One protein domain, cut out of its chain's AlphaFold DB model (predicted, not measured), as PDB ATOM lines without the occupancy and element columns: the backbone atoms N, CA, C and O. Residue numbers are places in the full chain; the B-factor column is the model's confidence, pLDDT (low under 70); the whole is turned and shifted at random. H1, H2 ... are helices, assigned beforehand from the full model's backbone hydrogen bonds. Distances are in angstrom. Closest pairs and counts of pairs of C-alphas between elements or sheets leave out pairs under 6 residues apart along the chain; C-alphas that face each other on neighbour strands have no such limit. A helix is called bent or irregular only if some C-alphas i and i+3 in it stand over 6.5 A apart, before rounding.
ATOM      1  N   ALA A  70      -8.168 -54.776 262.030       78.56
ATOM      2  CA  ALA A  70      -7.219 -53.671 262.159       78.56
ATOM      3  C   ALA A  70      -6.112 -53.722 261.093       78.56
ATOM      4  O   ALA A  70      -5.764 -52.702 260.500       78.56
ATOM      5  N   GLN A  71      -5.641 -54.930 260.772       74.44
ATOM      6  CA  GLN A  71      -4.621 -55.175 259.753       74.44
ATOM      7  C   GLN A  71      -5.074 -54.730 258.354       74.44
ATOM      8  O   GLN A  71      -4.280 -54.207 257.576       74.44
ATOM      9  N   HIS A  72      -6.363 -54.881 258.041       81.75
ATOM     10  CA  HIS A  72      -6.932 -54.511 256.748       81.75
ATOM     11  C   HIS A  72      -7.246 -53.016 256.640       81.75
ATOM     12  O   HIS A  72      -7.328 -52.508 255.523       81.75
ATOM     13  N   ARG A  73      -7.366 -52.279 257.757       79.75
ATOM     14  CA  ARG A  73      -7.704 -50.842 257.745       79.75
ATOM     15  C   ARG A  73      -6.680 -49.992 256.991       79.75
ATOM     16  O   ARG A  73      -7.080 -49.140 256.203       79.75
ATOM     17  N   ALA A  74      -5.385 -50.250 257.178       75.00
ATOM     18  CA  ALA A  74      -4.319 -49.497 256.507       75.00
ATOM     19  C   ALA A  74      -4.278 -49.751 254.988       75.00
ATOM     20  O   ALA A  74      -4.051 -48.844 254.193       75.00
ATOM     21  N   LEU A  75      -4.543 -50.988 254.562       77.00
ATOM     22  CA  LEU A  75      -4.660 -51.326 253.141       77.00
ATOM     23  C   LEU A  75      -5.950 -50.771 252.531       77.00
ATOM     24  O   LEU A  75      -5.948 -50.333 251.383       77.00
ATOM     25  N   LYS A  76      -7.038 -50.741 253.305       82.94
ATOM     26  CA  LYS A  76      -8.335 -50.194 252.902       82.94
ATOM     27  C   LYS A  76      -8.226 -48.702 252.585       82.94
ATOM     28  O   LYS A  76      -8.635 -48.287 251.505       82.94
ATOM     29  N   THR A  77      -7.607 -47.896 253.444       79.81
ATOM     30  CA  THR A  77      -7.407 -46.462 253.156       79.81
ATOM     31  C   THR A  77      -6.609 -46.222 251.873       79.81
ATOM     32  O   THR A  77      -6.883 -45.266 251.154       79.81
ATOM     33  N   LEU A  78      -5.681 -47.117 251.533       77.31
ATOM     34  CA  LEU A  78      -4.892 -47.037 250.301       77.31
ATOM     35  C   LEU A  78      -5.619 -47.565 249.060       77.31
ATOM     36  O   LEU A  78      -5.355 -47.093 247.961       77.31
ATOM     37  N   TRP A  79      -6.512 -48.543 249.202       77.81
ATOM     38  CA  TRP A  79      -7.299 -49.084 248.088       77.81
ATOM     39  C   TRP A  79      -8.456 -48.174 247.692       77.81
ATOM     40  O   TRP A  79      -8.747 -48.047 246.507       77.81
ATOM     41  N   PHE A  80      -9.102 -47.560 248.683       81.62
ATOM     42  CA  PHE A  80     -10.268 -46.695 248.493       81.62
ATOM     43  C   PHE A  80      -9.921 -45.203 248.583       81.62
ATOM     44  O   PHE A  80     -10.808 -44.356 248.505       81.62
ATOM     45  N   GLY A  81      -8.642 -44.870 248.769       82.06
ATOM     46  CA  GLY A  81      -8.173 -43.491 248.767       82.06
ATOM     47  C   GLY A  81      -8.385 -42.848 247.401       82.06
ATOM     48  O   GLY A  81      -8.162 -43.475 246.371       82.06
ATOM     49  N   SER A  82      -8.788 -41.578 247.387       84.00
ATOM     50  CA  SER A  82      -8.959 -40.813 246.147       84.00
ATOM     51  C   SER A  82      -7.642 -40.269 245.592       84.00
ATOM     52  O   SER A  82      -7.597 -39.853 244.438       84.00
ATOM     53  N   LYS A  83      -6.568 -40.258 246.396       90.50
ATOM     54  CA  LYS A  83      -5.268 -39.661 246.057       90.50
ATOM     55  C   LYS A  83      -4.119 -40.599 246.407       90.50
ATOM     56  O   LYS A  83      -4.149 -41.293 247.422       90.50
ATOM     57  N   CYS A  84      -3.085 -40.594 245.573       88.69
ATOM     58  CA  CYS A  84      -1.853 -41.326 245.835       88.69
ATOM     59  C   CYS A  84      -1.088 -40.721 247.030       88.69
ATOM     60  O   CYS A  84      -0.847 -39.519 247.020       88.69
ATOM     61  N   PRO A  85      -0.610 -41.516 248.007       85.44
ATOM     62  CA  PRO A  85       0.166 -40.994 249.140       85.44
ATOM     63  C   PRO A  85       1.581 -40.529 248.762       85.44
ATOM     64  O   PRO A  85       2.226 -39.846 249.546       85.44
ATOM     65  N   VAL A  86       2.085 -40.917 247.584       90.19
ATOM     66  CA  VAL A  86       3.446 -40.588 247.131       90.19
ATOM     67  C   VAL A  86       3.459 -39.320 246.284       90.19
ATOM     68  O   VAL A  86       4.307 -38.458 246.478       90.19
ATOM     69  N   CYS A  87       2.552 -39.217 245.310       92.50
ATOM     70  CA  CYS A  87       2.548 -38.112 244.349       92.50
ATOM     71  C   CYS A  87       1.289 -37.240 244.405       92.50
ATOM     72  O   CYS A  87       1.136 -36.352 243.569       92.50
ATOM     73  N   SER A  88       0.363 -37.516 245.327       90.25
ATOM     74  CA  SER A  88      -0.897 -36.782 245.530       90.25
ATOM     75  C   SER A  88      -1.833 -36.716 244.318       90.25
ATOM     76  O   SER A  88      -2.875 -36.061 244.382       90.25
ATOM     77  N   LYS A  89      -1.520 -37.423 243.223       90.19
ATOM     78  CA  LYS A  89      -2.375 -37.473 242.037       90.19
ATOM     79  C   LYS A  89      -3.655 -38.246 242.343       90.19
ATOM     80  O   LYS A  89      -3.578 -39.296 242.995       90.19
ATOM     81  N   PRO A  90      -4.814 -37.755 241.874       85.69
ATOM     82  CA  PRO A  90      -6.043 -38.508 241.989       85.69
ATOM     83  C   PRO A  90      -5.937 -39.782 241.150       85.69
ATOM     84  O   PRO A  90      -5.441 -39.754 240.022       85.69
ATOM     85  N   ALA A  91      -6.364 -40.904 241.716       83.00
ATOM     86  CA  ALA A  91      -6.422 -42.175 241.009       83.00
ATOM     87  C   ALA A  91      -7.638 -42.963 241.492       83.00
ATOM     88  O   ALA A  91      -7.864 -43.097 242.690       83.00
ATOM     89  N   ASP A  92      -8.386 -43.509 240.541       74.12
ATOM     90  CA  ASP A  92      -9.499 -44.435 240.758       74.12
ATOM     91  C   ASP A  92      -9.037 -45.715 241.477       74.12
ATOM     92  O   ASP A  92      -9.755 -46.293 242.286       74.12
ATOM     93  N   HIS A  93      -7.815 -46.159 241.175       79.00
ATOM     94  CA  HIS A  93      -7.189 -47.351 241.733       79.00
ATOM     95  C   HIS A  93      -5.790 -47.000 242.262       79.00
ATOM     96  O   HIS A  93      -4.775 -47.329 241.635       79.00
ATOM     97  N   VAL A  94      -5.716 -46.333 243.422       84.31
ATOM     98  CA  VAL A  94      -4.452 -45.845 244.014       84.31
ATOM     99  C   VAL A  94      -3.407 -46.953 244.158       84.31
ATOM    100  O   VAL A  94      -2.251 -46.729 243.808       84.31
ATOM    101  N   LEU A  95      -3.780 -48.171 244.565       82.75
ATOM    102  CA  LEU A  95      -2.813 -49.273 244.662       82.75
ATOM    103  C   LEU A  95      -2.191 -49.632 243.300       82.75
ATOM    104  O   LEU A  95      -0.976 -49.784 243.196       82.75
ATOM    105  N   ARG A  96      -3.010 -49.726 242.244       83.88
ATOM    106  CA  ARG A  96      -2.544 -50.001 240.872       83.88
ATOM    107  C   ARG A  96      -1.651 -48.869 240.365       83.88
ATOM    108  O   ARG A  96      -0.628 -49.123 239.736       83.88
ATOM    109  N   HIS A  97      -2.009 -47.624 240.674       88.88
ATOM    110  CA  HIS A  97      -1.183 -46.460 240.375       88.88
ATOM    111  C   HIS A  97       0.181 -46.537 241.080       88.88
ATOM    112  O   HIS A  97       1.207 -46.387 240.421       88.88
ATOM    113  N   VAL A  98       0.207 -46.808 242.390       86.56
ATOM    114  CA  VAL A  98       1.447 -46.918 243.178       86.56
ATOM    115  C   VAL A  98       2.310 -48.066 242.654       86.56
ATOM    116  O   VAL A  98       3.506 -47.880 242.476       86.56
ATOM    117  N   ALA A  99       1.720 -49.206 242.297       85.81
ATOM    118  CA  ALA A  99       2.449 -50.322 241.700       85.81
ATOM    119  C   ALA A  99       3.134 -49.963 240.368       85.81
ATOM    120  O   ALA A  99       4.285 -50.334 240.155       85.81
ATOM    121  N   MET A 100       2.448 -49.231 239.481       89.44
ATOM    122  CA  MET A 100       2.982 -48.900 238.152       89.44
ATOM    123  C   MET A 100       3.895 -47.670 238.142       89.44
ATOM    124  O   MET A 100       4.845 -47.617 237.369       89.44
ATOM    125  N   ARG A 101       3.595 -46.650 238.952       93.44
ATOM    126  CA  ARG A 101       4.308 -45.360 238.949       93.44
ATOM    127  C   ARG A 101       5.329 -45.230 240.077       93.44
ATOM    128  O   ARG A 101       6.230 -44.405 239.974       93.44
ATOM    129  N   HIS A 102       5.201 -46.030 241.135       91.44
ATOM    130  CA  HIS A 102       6.030 -45.957 242.339       91.44
ATOM    131  C   HIS A 102       6.436 -47.357 242.844       91.44
ATOM    132  O   HIS A 102       6.102 -47.724 243.973       91.44
ATOM    133  N   PRO A 103       7.171 -48.151 242.045       88.38
ATOM    134  CA  PRO A 103       7.466 -49.548 242.373       88.38
ATOM    135  C   PRO A 103       8.258 -49.710 243.680       88.38
ATOM    136  O   PRO A 103       8.030 -50.661 244.425       88.38
ATOM    137  N   THR A 104       9.146 -48.768 244.005       89.31
ATOM    138  CA  THR A 104       9.918 -48.764 245.259       89.31
ATOM    139  C   THR A 104       9.020 -48.560 246.477       89.31
ATOM    140  O   THR A 104       9.061 -49.348 247.421       89.31
ATOM    141  N   ASN A 105       8.139 -47.558 246.432       88.44
ATOM    142  CA  ASN A 105       7.180 -47.293 247.504       88.44
ATOM    143  C   ASN A 105       6.136 -48.402 247.618       88.44
ATOM    144  O   ASN A 105       5.758 -48.763 248.729       88.44
ATOM    145  N   TYR A 106       5.717 -48.990 246.495       82.38
ATOM    146  CA  TYR A 106       4.864 -50.173 246.491       82.38
ATOM    147  C   TYR A 106       5.518 -51.328 247.257       82.38
ATOM    148  O   TYR A 106       4.894 -51.916 248.138       82.38
ATOM    149  N   GLN A 107       6.791 -51.628 246.984       79.88
ATOM    150  CA  GLN A 107       7.512 -52.684 247.691       79.88
ATOM    151  C   GLN A 107       7.668 -52.392 249.184       79.88
ATOM    152  O   GLN A 107       7.434 -53.286 249.994       79.88
ATOM    153  N   SER A 108       8.040 -51.168 249.566       83.69
ATOM    154  CA  SER A 108       8.160 -50.781 250.978       83.69
ATOM    155  C   SER A 108       6.823 -50.880 251.709       83.69
ATOM    156  O   SER A 108       6.771 -51.423 252.809       83.69
ATOM    157  N   LEU A 109       5.739 -50.442 251.064       79.56
ATOM    158  CA  LEU A 109       4.380 -50.557 251.580       79.56
ATOM    159  C   LEU A 109       3.972 -52.022 251.771       79.56
ATOM    160  O   LEU A 109       3.435 -52.384 252.813       79.56
ATOM    161  N   MET A 110       4.234 -52.889 250.790       77.06
ATOM    162  CA  MET A 110       3.932 -54.316 250.931       77.06
ATOM    163  C   MET A 110       4.784 -54.955 252.032       77.06
ATOM    164  O   MET A 110       4.262 -55.726 252.831       77.06
ATOM    165  N   LYS A 111       6.071 -54.600 252.138       74.12
ATOM    166  CA  LYS A 111       6.967 -55.105 253.190       74.12
ATOM    167  C   LYS A 111       6.512 -54.688 254.586       74.12
ATOM    168  O   LYS A 111       6.486 -55.537 255.470       74.12
ATOM    169  N   SER A 112       6.141 -53.425 254.799       70.19
ATOM    170  CA  SER A 112       5.651 -52.960 256.104       70.19
ATOM    171  C   SER A 112       4.317 -53.612 256.467       70.19
ATOM    172  O   SER A 112       4.136 -54.072 257.592       70.19
ATOM    173  N   THR A 113       3.418 -53.739 255.491       66.00
ATOM    174  CA  THR A 113       2.083 -54.310 255.700       66.00
ATOM    175  C   THR A 113       2.119 -55.817 255.968       66.00
ATOM    176  O   THR A 113       1.339 -56.320 256.769       66.00
ATOM    177  N   LEU A 114       3.048 -56.544 255.340       61.12
ATOM    178  CA  LEU A 114       3.270 -57.969 255.598       61.12
ATOM    179  C   LEU A 114       4.034 -58.215 256.911       61.12
ATOM    180  O   LEU A 114       3.757 -59.193 257.602       61.12
ATOM    181  N   ARG A 115       4.955 -57.318 257.294       56.62
ATOM    182  CA  ARG A 115       5.690 -57.401 258.572       56.62
ATOM    183  C   ARG A 115       4.794 -57.235 259.796       56.62
ATOM    184  O   ARG A 115       5.051 -57.888 260.796       56.62
ATOM    185  N   LEU A 116       3.700 -56.477 259.690       50.81
ATOM    186  CA  LEU A 116       2.663 -56.381 260.730       50.81
ATOM    187  C   LEU A 116       2.021 -57.734 261.107       50.81
ATOM    188  O   LEU A 116       1.296 -57.800 262.096       50.81
ATOM    189  N   LYS A 117       2.261 -58.807 260.340       42.78
ATOM    190  CA  LYS A 117       1.748 -60.155 260.622       42.78
ATOM    191  C   LYS A 117       2.784 -61.167 261.104       42.78
ATOM    192  O   LYS A 117       2.384 -62.196 261.640       42.78
ATOM    193  N   HIS A 118       4.074 -60.912 260.911       41.31
ATOM    194  CA  HIS A 118       5.127 -61.859 261.267       41.31
ATOM    195  C   HIS A 118       6.242 -61.153 262.043       41.31
ATOM    196  O   HIS A 118       7.235 -60.716 261.470       41.31
ATOM    197  N   GLU A 119       6.101 -61.131 263.368       38.25
ATOM    198  CA  GLU A 119       7.249 -61.139 264.291       38.25
ATOM    199  C   GLU A 119       7.892 -62.537 264.390       38.25
ATOM    200  O   GLU A 119       8.838 -62.745 265.140       38.25
ATOM    201  N   ALA A 120       7.433 -63.514 263.601       37.84
ATOM    202  CA  ALA A 120       8.239 -64.693 263.327       37.84
ATOM    203  C   ALA A 120       9.320 -64.285 262.324       37.84
ATOM    204  O   ALA A 120       8.993 -63.794 261.243       37.84
TER     205      ALA A 120
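This is residues 70 to 120 of the 233 residues of the protein "C2H2-type domain-containing protein" of Aspergillus kawachii (strain NBRC 4308) (UniProt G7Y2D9). Three helices make an open U: H1 and H3 are its two arms, running opposite ways, and H2 crosses between them at the closed end, near the end of H1 and the beginning of H3. A long loop, residues 80 to 93, bulges round that closed end, and a short tail, residues 116 to 120, follows H3 at the open end. The printed part has 51 residues with three named helices in the order H1, H2, H3 and no named strand; its class is all helix. The whole is compact, with a radius of gyration of the C-alphas of 11.3 A, and its outline is elongated, with spans of 36 by 22 by 13 A.

Find C-alpha 70 at (-7.219, -53.671, 262.159); from there H1, residues 70 to 79, runs 14.8 A to C-alpha 79 at (-7.299, -49.084, 248.088). H1 is irregular, but only just: C-alphas 71 and 74 are 6.55 A apart, and its line is a rough one. Go on through residues 80 to 93, which hold no named element, to H2, residues 94 to 101, 10.1 A long. After His 102 comes H3, residues 103 to 115, the longest helix; it runs 18.1 A and ends at C-alpha 115 at (5.690, -57.401, 258.572).

Start at the end of H1, where it touches H2: their closest C-alphas, those of Trp 79 and Leu 95, are 5.6 A apart. H1 and H2 run the same way at a steep tilt of 63 degrees. Next look at H3, which touches H2 with residues 105 to 106 alone; the closest C-alphas are those of Ala 99 and Tyr 106, 5.4 A apart. H2 and H3 run opposite ways at a steep tilt of 48 degrees. H1 and H3 are close but not clearly touching, their closest C-alphas, those of Leu 75 and Thr 113, being 7.8 A apart. These two run opposite ways at a shallow tilt of 16 degrees. In H2 and H3 every O i to N i+4 pair is within hydrogen-bond range; in H1 3 of 6 are, beside 5 of 7 O i to N i+3 pairs.

The two C-alphas farthest apart are those of Pro 90, in the loop, and Ala 120, the last printed residue, at 36.7 A. The printed part has no cut. The link from H1 to H2 is long, with 14 residues; the link from H2 to H3 is tight, with 1 residue. Read the B-factor column for the model's confidence: the mean pLDDT of the printed part is 78.0, and residues 113 to 120, of which 113 to 115 belong to H3, are under 70.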